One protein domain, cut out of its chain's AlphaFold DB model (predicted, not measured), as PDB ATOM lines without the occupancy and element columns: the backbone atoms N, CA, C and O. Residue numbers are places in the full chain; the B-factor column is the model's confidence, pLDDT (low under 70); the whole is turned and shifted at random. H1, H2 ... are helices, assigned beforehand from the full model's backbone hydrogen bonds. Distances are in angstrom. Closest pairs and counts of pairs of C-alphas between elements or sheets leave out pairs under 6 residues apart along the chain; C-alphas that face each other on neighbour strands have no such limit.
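AT A GLANCE: This is residues 4 to 77 of the 84 residues of an uncharacterized protein of Planctomycetaceae bacterium (UniProt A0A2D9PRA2). Two long helices, H3 and H1, cross obliquely with a narrow gap between them, and the short H2 folds back beside H1. The printed part has 74 residues with three named helices, in the order H1, H2, H3, and no named strand: all helix. It is compact, with a radius of gyration of the C-alphas of 12.3 A, and only just elongated, spanning 36 by 24 by 19 A.

HOW THE PARTS SIT: H3, residues 53 to 72, and H1, residues 12 to 30, are near each other. H2, residues 37 to 42, touches residues 21 to 25 of H1 as a helical hairpin, opposite ways at a shallow tilt of 6 degrees; the closest C-alphas, of Val 21 and Val 40, are 6.4 A apart. H2 only just touches H3, with 3 pairs of C-alphas within 8 A, at residues 53 to 56 of H3; the closest C-alphas, of Val 38 and Pro 53, are 6.1 A apart. Every O i to N i+4 pair is within hydrogen-bond range in H1 and H2, and 13 of 16 in H3.

IN THESE COORDINATES: H3 measures 28.5 A, has a kink of 27 degrees near residue 60 and ends at C-alpha 72 (-57.125, 15.504, -25.091). H1, 26.6 A, begins at C-alpha 12 (-53.106, -0.108, -29.990).

THE WHOLE: The farthest C-alphas, of Lys 34 and Arg 73, are 36.7 A apart. Both links are short, the printed part has no cut, and no printed residue is under 70 in pLDDT.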
ATOM      1  N   ALA A   4     -40.186   9.350 -28.770       86.69
ATOM      2  CA  ALA A   4     -41.371  10.123 -29.115       86.69
ATOM      3  C   ALA A   4     -41.645  10.224 -30.620       86.69
ATOM      4  O   ALA A   4     -42.808  10.300 -31.019       86.69
ATOM      5  N   SER A   5     -40.614  10.204 -31.474       90.69
ATOM      6  CA  SER A   5     -40.830  10.221 -32.925       90.69
ATOM      7  C   SER A   5     -41.364   8.886 -33.452       90.69
ATOM      8  O   SER A   5     -41.970   8.865 -34.515       90.69
ATOM      9  N   LYS A   6     -41.132   7.781 -32.731       94.75
ATOM     10  CA  LYS A   6     -41.540   6.426 -33.137       94.75
ATOM     11  C   LYS A   6     -42.807   5.922 -32.443       94.75
ATOM     12  O   LYS A   6     -43.515   5.094 -33.003       94.75
ATOM     13  N   PHE A   7     -43.082   6.409 -31.237       96.50
ATOM     14  CA  PHE A   7     -44.316   6.115 -30.519       96.50
ATOM     15  C   PHE A   7     -45.516   6.718 -31.257       96.50
ATOM     16  O   PHE A   7     -45.450   7.853 -31.730       96.50
ATOM     17  N   ASP A   8     -46.622   5.986 -31.318       97.38
ATOM     18  CA  ASP A   8     -47.839   6.389 -32.023       97.38
ATOM     19  C   ASP A   8     -49.018   6.198 -31.065       97.38
ATOM     20  O   ASP A   8     -49.352   5.056 -30.752       97.38
ATOM     21  N   PRO A   9     -49.625   7.286 -30.567       97.25
ATOM     22  CA  PRO A   9     -50.712   7.203 -29.600       97.25
ATOM     23  C   PRO A   9     -52.024   6.684 -30.204       97.25
ATOM     24  O   PRO A   9     -52.949   6.389 -29.455       97.25
ATOM     25  N   THR A  10     -52.131   6.588 -31.532       97.44
ATOM     26  CA  THR A  10     -53.301   6.026 -32.228       97.44
ATOM     27  C   THR A  10     -53.187   4.509 -32.414       97.44
ATOM     28  O   THR A  10     -54.174   3.830 -32.691       97.44
ATOM     29  N   ASN A  11     -51.983   3.956 -32.223       97.75
ATOM     30  CA  ASN A  11     -51.696   2.543 -32.406       97.75
ATOM     31  C   ASN A  11     -51.894   1.762 -31.095       97.75
ATOM     32  O   ASN A  11     -51.217   2.009 -30.094       97.75
ATOM     33  N   LYS A  12     -52.785   0.764 -31.130       96.06
ATOM     34  CA  LYS A  12     -53.106  -0.108 -29.990       96.06
ATOM     35  C   LYS A  12     -51.872  -0.758 -29.363       96.06
ATOM     36  O   LYS A  12     -51.708  -0.688 -28.150       96.06
ATOM     37  N   ASP A  13     -50.995  -1.363 -30.158       96.94
ATOM     38  CA  ASP A  13     -49.839  -2.100 -29.636       96.94
ATOM     39  C   ASP A  13     -48.826  -1.165 -28.970       96.94
ATOM     40  O   ASP A  13     -48.204  -1.521 -27.969       96.94
ATOM     41  N   HIS A  14     -48.689   0.057 -29.493       97.12
ATOM     42  CA  HIS A  14     -47.823   1.076 -28.906       97.12
ATOM     43  C   HIS A  14     -48.349   1.510 -27.535       97.12
ATOM     44  O   HIS A  14     -47.587   1.549 -26.569       97.12
ATOM     45  N   VAL A  15     -49.647   1.806 -27.433       96.88
ATOM     46  CA  VAL A  15     -50.271   2.231 -26.172       96.88
ATOM     47  C   VAL A  15     -50.294   1.094 -25.146       96.88
ATOM     48  O   VAL A  15     -49.963   1.321 -23.987       96.88
ATOM     49  N   LEU A  16     -50.600  -0.140 -25.558       95.69
ATOM     50  CA  LEU A  16     -50.560  -1.299 -24.659       95.69
ATOM     51  C   LEU A  16     -49.140  -1.622 -24.183       95.69
ATOM     52  O   LEU A  16     -48.962  -2.085 -23.059       95.69
ATOM     53  N   TRP A  17     -48.113  -1.374 -24.998       96.31
ATOM     54  CA  TRP A  17     -46.735  -1.434 -24.516       96.31
ATOM     55  C   TRP A  17     -46.468  -0.367 -23.445       96.31
ATOM     56  O   TRP A  17     -45.905  -0.698 -22.407       96.31
ATOM     57  N   LEU A  18     -46.914   0.879 -23.646       95.50
ATOM     58  CA  LEU A  18     -46.749   1.941 -22.647       95.50
ATOM     59  C   LEU A  18     -47.446   1.583 -21.323       95.50
ATOM     60  O   LEU A  18     -46.866   1.792 -20.262       95.50
ATOM     61  N   GLN A  19     -48.631   0.972 -21.387       93.81
ATOM     62  CA  GLN A  19     -49.333   0.443 -20.215       93.81
ATOM     63  C   GLN A  19     -48.522  -0.646 -19.492       93.81
ATOM     64  O   GLN A  19     -48.356  -0.577 -18.283       93.81
ATOM     65  N   LYS A  20     -47.938  -1.606 -20.221       93.62
ATOM     66  CA  LYS A  20     -47.076  -2.640 -19.613       93.62
ATOM     67  C   LYS A  20     -45.856  -2.053 -18.904       93.62
ATOM     68  O   LYS A  20     -45.409  -2.600 -17.899       93.62
ATOM     69  N   VAL A  21     -45.285  -0.977 -19.448       94.19
ATOM     70  CA  VAL A  21     -44.163  -0.279 -18.809       94.19
ATOM     71  C   VAL A  21     -44.615   0.387 -17.505       94.19
ATOM     72  O   VAL A  21     -43.888   0.311 -16.517       94.19
ATOM     73  N   ASP A  22     -45.803   0.997 -17.480       92.25
ATOM     74  CA  ASP A  22     -46.401   1.563 -16.261       92.25
ATOM     75  C   ASP A  22     -46.642   0.484 -15.192       92.25
ATOM     76  O   ASP A  22     -46.149   0.612 -14.071       92.25
ATOM     77  N   ASP A  23     -47.266  -0.639 -15.564       91.50
ATOM     78  CA  ASP A  23     -47.483  -1.782 -14.664       91.50
ATOM     79  C   ASP A  23     -46.157  -2.283 -14.057       91.50
ATOM     80  O   ASP A  23     -46.044  -2.511 -12.850       91.50
ATOM     81  N   ALA A  24     -45.110  -2.411 -14.882       91.94
ATOM     82  CA  ALA A  24     -43.778  -2.803 -14.426       91.94
ATOM     83  C   ALA A  24     -43.171  -1.792 -13.439       91.94
ATOM     84  O   ALA A  24     -42.560  -2.188 -12.444       91.94
ATOM     85  N   MET A  25     -43.349  -0.492 -13.683       88.62
ATOM     86  CA  MET A  25     -42.885   0.564 -12.782       88.62
ATOM     87  C   MET A  25     -43.604   0.516 -11.432       88.62
ATOM     88  O   MET A  25     -42.950   0.663 -10.397       88.62
ATOM     89  N   VAL A  26     -44.915   0.258 -11.418       89.94
ATOM     90  CA  VAL A  26     -45.685   0.059 -10.181       89.94
ATOM     91  C   VAL A  26     -45.145  -1.138  -9.394       89.94
ATOM     92  O   VAL A  26     -44.885  -1.012  -8.200       89.94
ATOM     93  N   GLU A  27     -44.883  -2.271 -10.048       90.38
ATOM     94  CA  GLU A  27     -44.304  -3.456  -9.397       90.38
ATOM     95  C   GLU A  27     -42.910  -3.193  -8.795       90.38
ATOM     96  O   GLU A  27     -42.598  -3.661  -7.695       90.38
ATOM     97  N   ILE A  28     -42.066  -2.424  -9.489       87.50
ATOM     98  CA  ILE A  28     -40.734  -2.052  -8.992       87.50
ATOM     99  C   ILE A  28     -40.853  -1.123  -7.777       87.50
ATOM    100  O   ILE A  28     -40.187  -1.349  -6.766       87.50
ATOM    101  N   MET A  29     -41.690  -0.084  -7.860       85.31
ATOM    102  CA  MET A  29     -41.753   0.979  -6.849       85.31
ATOM    103  C   MET A  29     -42.602   0.613  -5.626       85.31
ATOM    104  O   MET A  29     -42.210   0.926  -4.505       85.31
ATOM    105  N   ALA A  30     -43.753  -0.031  -5.823       86.94
ATOM    106  CA  ALA A  30     -44.699  -0.338  -4.749       86.94
ATOM    107  C   ALA A  30     -44.446  -1.713  -4.120       86.94
ATOM    108  O   ALA A  30     -44.542  -1.860  -2.902       86.94
ATOM    109  N   ASN A  31     -44.075  -2.707  -4.934       84.56
ATOM    110  CA  ASN A  31     -43.914  -4.094  -4.481       84.56
ATOM    111  C   ASN A  31     -42.442  -4.496  -4.293       84.56
ATOM    112  O   ASN A  31     -42.155  -5.649  -3.970       84.56
ATOM    113  N   ASN A  32     -41.503  -3.557  -4.486       84.94
ATOM    114  CA  ASN A  32     -40.055  -3.759  -4.371       84.94
ATOM    115  C   ASN A  32     -39.547  -4.960  -5.198       84.94
ATOM    116  O   ASN A  32     -38.601  -5.664  -4.823       84.94
ATOM    117  N   LYS A  33     -40.214  -5.233  -6.327       89.44
ATOM    118  CA  LYS A  33     -39.887  -6.350  -7.206       89.44
ATOM    119  C   LYS A  33     -38.673  -5.987  -8.051       89.44
ATOM    120  O   LYS A  33     -38.644  -4.957  -8.719       89.44
ATOM    121  N   LYS A  34     -37.667  -6.863  -8.076       84.44
ATOM    122  CA  LYS A  34     -36.520  -6.700  -8.979       84.44
ATOM    123  C   LYS A  34     -36.931  -7.079 -10.400       84.44
ATOM    124  O   LYS A  34     -37.228  -8.243 -10.663       84.44
ATOM    125  N   MET A  35     -36.931  -6.104 -11.303       86.19
ATOM    126  CA  MET A  35     -37.219  -6.282 -12.725       86.19
ATOM    127  C   MET A  35     -36.215  -5.488 -13.566       86.19
ATOM    128  O   MET A  35     -35.762  -4.420 -13.152       86.19
ATOM    129  N   ASP A  36     -35.856  -6.012 -14.739       90.62
ATOM    130  CA  ASP A  36     -34.999  -5.308 -15.692       90.62
ATOM    131  C   ASP A  36     -35.820  -4.283 -16.488       90.62
ATOM    132  O   ASP A  36     -36.463  -4.600 -17.490       90.62
ATOM    133  N   MET A  37     -35.792  -3.032 -16.029       89.44
ATOM    134  CA  MET A  37     -36.497  -1.928 -16.681       89.44
ATOM    135  C   MET A  37     -36.001  -1.670 -18.111       89.44
ATOM    136  O   MET A  37     -36.783  -1.302 -18.987       89.44
ATOM    137  N   VAL A  38     -34.706  -1.876 -18.372       92.06
ATOM    138  CA  VAL A  38     -34.130  -1.664 -19.706       92.06
ATOM    139  C   VAL A  38     -34.707  -2.681 -20.681       92.06
ATOM    140  O   VAL A  38     -35.068  -2.310 -21.797       92.06
ATOM    141  N   GLN A  39     -34.845  -3.938 -20.257       93.75
ATOM    142  CA  GLN A  39     -35.484  -4.973 -21.064       93.75
ATOM    143  C   GLN A  39     -36.950  -4.629 -21.365       93.75
ATOM    144  O   GLN A  39     -37.331  -4.590 -22.533       93.75
ATOM    145  N   VAL A  40     -37.744  -4.297 -20.342       94.00
ATOM    146  CA  VAL A  40     -39.180  -3.984 -20.497       94.00
ATOM    147  C   VAL A  40     -39.411  -2.825 -21.473       94.00
ATOM    148  O   VAL A  40     -40.269  -2.897 -22.357       94.00
ATOM    149  N   VAL A  41     -38.614  -1.760 -21.365       94.94
ATOM    150  CA  VAL A  41     -38.697  -0.619 -22.288       94.94
ATOM    151  C   VAL A  41     -38.244  -1.003 -23.700       94.94
ATOM    152  O   VAL A  41     -38.831  -0.550 -24.686       94.94
ATOM    153  N   ASN A  42     -37.203  -1.827 -23.831       95.25
ATOM    154  CA  ASN A  42     -36.647  -2.220 -25.127       95.25
ATOM    155  C   ASN A  42     -37.520  -3.222 -25.899       95.25
ATOM    156  O   ASN A  42     -37.405  -3.271 -27.125       95.25
ATOM    157  N   ASP A  43     -38.437  -3.925 -25.231       95.25
ATOM    158  CA  ASP A  43     -39.435  -4.823 -25.839       95.25
ATOM    159  C   ASP A  43     -40.611  -4.066 -26.504       95.25
ATOM    160  O   ASP A  43     -41.715  -4.588 -26.677       95.25
ATOM    161  N   ASN A  44     -40.384  -2.814 -26.907       95.38
ATOM    162  CA  ASN A  44     -41.376  -1.994 -27.595       95.38
ATOM    163  C   ASN A  44     -41.590  -2.423 -29.060       95.38
ATOM    164  O   ASN A  44     -40.639  -2.788 -29.760       95.38
ATOM    165  N   PRO A  45     -42.820  -2.278 -29.585       96.31
ATOM    166  CA  PRO A  45     -43.158  -2.680 -30.954       96.31
ATOM    167  C   PRO A  45     -42.477  -1.830 -32.045       96.31
ATOM    168  O   PRO A  45     -42.348  -2.267 -33.188       96.31
ATOM    169  N   PHE A  46     -41.984  -0.635 -31.707       93.00
ATOM    170  CA  PHE A  46     -41.401   0.328 -32.651       93.00
ATOM    171  C   PHE A  46     -39.860   0.344 -32.668       93.00
ATOM    172  O   PHE A  46     -39.233   1.225 -33.274       93.00
ATOM    173  N   LYS A  47     -39.224  -0.666 -32.056       92.50
ATOM    174  CA  LYS A  47     -37.775  -0.936 -32.106       92.50
ATOM    175  C   LYS A  47     -36.911   0.276 -31.718       92.50
ATOM    176  O   LYS A  47     -35.859   0.527 -32.317       92.50
ATOM    177  N   ALA A  48     -37.371   1.089 -30.772       92.62
ATOM    178  CA  ALA A  48     -36.521   2.054 -30.079       92.62
ATOM    179  C   ALA A  48     -35.730   1.338 -28.977       92.62
ATOM    180  O   ALA A  48     -36.140   0.274 -28.522       92.62
ATOM    181  N   LYS A  49     -34.582   1.881 -28.565       92.38
ATOM    182  CA  LYS A  49     -33.800   1.299 -27.470       92.38
ATOM    183  C   LYS A  49     -33.249   2.375 -26.550       92.38
ATOM    184  O   LYS A  49     -32.789   3.406 -27.038       92.38
ATOM    185  N   ILE A  50     -33.266   2.097 -25.253       92.31
ATOM    186  CA  ILE A  50     -32.500   2.804 -24.225       92.31
ATOM    187  C   ILE A  50     -31.286   1.962 -23.822       92.31
ATOM    188  O   ILE A  50     -31.299   0.736 -23.970       92.31
ATOM    189  N   LYS A  51     -30.222   2.613 -23.339       88.81
ATOM    190  CA  LYS A  51     -29.005   1.923 -22.878       88.81
ATOM    191  C   LYS A  51     -28.997   1.728 -21.371       88.81
ATOM    192  O   LYS A  51     -28.418   0.763 -20.887       88.81
ATOM    193  N   ASN A  52     -29.598   2.658 -20.641       87.31
ATOM    194  CA  ASN A  52     -29.649   2.638 -19.190       87.31
ATOM    195  C   ASN A  52     -31.001   3.196 -18.694       87.31
ATOM    196  O   ASN A  52     -31.709   3.848 -19.463       87.31
ATOM    197  N   PRO A  53     -31.362   2.972 -17.420       85.06
ATOM    198  CA  PRO A  53     -32.619   3.471 -16.864       85.06
ATOM    199  C   PRO A  53     -32.755   5.002 -16.824       85.06
ATOM    200  O   PRO A  53     -33.875   5.493 -16.814       85.06
ATOM    201  N   LEU A  54     -31.662   5.774 -16.805       86.88
ATOM    202  CA  LEU A  54     -31.742   7.243 -16.799       86.88
ATOM    203  C   LEU A  54     -32.214   7.782 -18.154       86.88
ATOM    204  O   LEU A  54     -33.010   8.717 -18.185       86.88
ATOM    205  N   ASP A  55     -31.822   7.138 -19.260       88.19
ATOM    206  CA  ASP A  55     -32.321   7.460 -20.606       88.19
ATOM    207  C   ASP A  55     -33.858   7.336 -20.696       88.19
ATOM    208  O   ASP A  55     -34.494   7.951 -21.557       88.19
ATOM    209  N   TRP A  56     -34.470   6.523 -19.820       90.75
ATOM    210  CA  TRP A  56     -35.919   6.363 -19.772       90.75
ATOM    211  C   TRP A  56     -36.631   7.627 -19.297       90.75
ATOM    212  O   TRP A  56     -37.725   7.891 -19.778       90.75
ATOM    213  N   ALA A  57     -36.045   8.428 -18.403       88.62
ATOM    214  CA  ALA A  57     -36.731   9.583 -17.821       88.62
ATOM    215  C   ALA A  57     -37.174  10.594 -18.897       88.62
ATOM    216  O   ALA A  57     -38.352  10.956 -18.968       88.62
ATOM    217  N   ASP A  58     -36.257  10.967 -19.792       87.75
ATOM    218  CA  ASP A  58     -36.548  11.872 -20.909       87.75
ATOM    219  C   ASP A  58     -37.527  11.246 -21.911       87.75
ATOM    220  O   ASP A  58     -38.451  11.909 -22.393       87.75
ATOM    221  N   ALA A  59     -37.355   9.957 -22.222       92.06
ATOM    222  CA  ALA A  59     -38.249   9.239 -23.126       92.06
ATOM    223  C   ALA A  59     -39.678   9.172 -22.563       92.06
ATOM    224  O   ALA A  59     -40.634   9.480 -23.274       92.06
ATOM    225  N   HIS A  60     -39.818   8.830 -21.284       93.38
ATOM    226  CA  HIS A  60     -41.086   8.729 -20.578       93.38
ATOM    227  C   HIS A  60     -41.822  10.066 -20.566       93.38
ATOM    228  O   HIS A  60     -42.999  10.109 -20.923       93.38
ATOM    229  N   PHE A  61     -41.124  11.163 -20.252       92.31
ATOM    230  CA  PHE A  61     -41.710  12.502 -20.287       92.31
ATOM    231  C   PHE A  61     -42.295  12.831 -21.667       92.31
ATOM    232  O   PHE A  61     -43.451  13.249 -21.780       92.31
ATOM    233  N   GLN A  62     -41.531  12.597 -22.738       93.62
ATOM    234  CA  GLN A  62     -42.000  12.879 -24.094       93.62
ATOM    235  C   GLN A  62     -43.176  11.981 -24.506       93.62
ATOM    236  O   GLN A  62     -44.091  12.442 -25.190       93.62
ATOM    237  N   LEU A  63     -43.164  10.709 -24.099       95.44
ATOM    238  CA  LEU A  63     -44.243   9.758 -24.369       95.44
ATOM    239  C   LEU A  63     -45.530  10.156 -23.645       95.44
ATOM    240  O   LEU A  63     -46.577  10.231 -24.287       95.44
ATOM    241  N   ALA A  64     -45.449  10.484 -22.356       95.25
ATOM    242  CA  ALA A  64     -46.585  10.934 -21.557       95.25
ATOM    243  C   ALA A  64     -47.191  12.233 -22.108       95.25
ATOM    244  O   ALA A  64     -48.413  12.349 -22.247       95.25
ATOM    245  N   LEU A  65     -46.352  13.197 -22.504       96.06
ATOM    246  CA  LEU A  65     -46.816  14.429 -23.142       96.06
ATOM    247  C   LEU A  65     -47.497  14.143 -24.488       96.06
ATOM    248  O   LEU A  65     -48.591  14.640 -24.745       96.06
ATOM    249  N   LYS A  66     -46.892  13.313 -25.345       96.69
ATOM    250  CA  LYS A  66     -47.460  12.980 -26.659       96.69
ATOM    251  C   LYS A  66     -48.778  12.212 -26.536       96.69
ATOM    252  O   LYS A  66     -49.722  12.490 -27.273       96.69
ATOM    253  N   TYR A  67     -48.854  11.264 -25.604       97.19
ATOM    254  CA  TYR A  67     -50.062  10.483 -25.362       97.19
ATOM    255  C   TYR A  67     -51.182  11.351 -24.779       97.19
ATOM    256  O   TYR A  67     -52.274  11.378 -25.342       97.19
ATOM    257  N   SER A  68     -50.906  12.156 -23.744       97.69
ATOM    258  CA  SER A  68     -51.902  13.086 -23.180       97.69
ATOM    259  C   SER A  68     -52.431  14.078 -24.220       97.69
ATOM    260  O   SER A  68     -53.636  14.302 -24.301       97.69
ATOM    261  N   GLN A  69     -51.569  14.611 -25.089       97.81
ATOM    262  CA  GLN A  69     -51.985  15.462 -26.204       97.81
ATOM    263  C   GLN A  69     -52.965  14.772 -27.164       97.81
ATOM    264  O   GLN A  69     -53.896  15.424 -27.641       97.81
ATOM    265  N   ALA A  70     -52.759  13.490 -27.467       98.00
ATOM    266  CA  ALA A  70     -53.635  12.727 -28.350       98.00
ATOM    267  C   ALA A  70     -54.969  12.367 -27.678       98.00
ATOM    268  O   ALA A  70     -56.015  12.459 -28.327       98.00
ATOM    269  N   VAL A  71     -54.944  12.040 -26.379       97.56
ATOM    270  CA  VAL A  71     -56.144  11.807 -25.555       97.56
ATOM    271  C   VAL A  71     -57.007  13.066 -25.506       97.56
ATOM    272  O   VAL A  71     -58.183  13.015 -25.852       97.56
ATOM    273  N   LEU A  72     -56.415  14.219 -25.177       97.88
ATOM    274  CA  LEU A  72     -57.125  15.504 -25.091       97.88
ATOM    275  C   LEU A  72     -57.723  15.965 -26.431       97.88
ATOM    276  O   LEU A  72     -58.613  16.810 -26.448       97.88
ATOM    277  N   ARG A  73     -57.239  15.424 -27.553       97.56
ATOM    278  CA  ARG A  73     -57.756  15.693 -28.903       97.56
ATOM    279  C   ARG A  73     -58.713  14.611 -29.412       97.56
ATOM    280  O   ARG A  73     -59.169  14.717 -30.543       97.56
ATOM    281  N   GLY A  74     -58.986  13.570 -28.623       96.50
ATOM    282  CA  GLY A  74     -59.869  12.466 -29.019       96.50
ATOM    283  C   GLY A  74     -59.314  11.595 -30.150       96.50
ATOM    284  O   GLY A  74     -60.080  11.006 -30.901       96.50
ATOM    285  N   THR A  75     -57.988  11.540 -30.304       97.75
ATOM    286  CA  THR A  75     -57.317  10.785 -31.385       97.75
ATOM    287  C   THR A  75     -56.566   9.555 -30.888       97.75
ATOM    288  O   THR A  75     -56.198   8.700 -31.687       97.75
ATOM    289  N   ALA A  76     -56.314   9.463 -29.580       97.69
ATOM    290  CA  ALA A  76     -55.596   8.339 -28.999       97.69
ATOM    291  C   ALA A  76     -56.433   7.053 -28.997       97.69
ATOM    292  O   ALA A  76     -57.647   7.088 -28.797       97.69
ATOM    293  N   PHE A  77     -55.754   5.914 -29.119       96.88
ATOM    294  CA  PHE A  77     -56.308   4.643 -28.671       96.88
ATOM    295  C   PHE A  77     -56.402   4.650 -27.139       96.88
ATOM    296  O   PHE A  77     -55.427   4.981 -26.467       96.88
TER     297      PHE A  77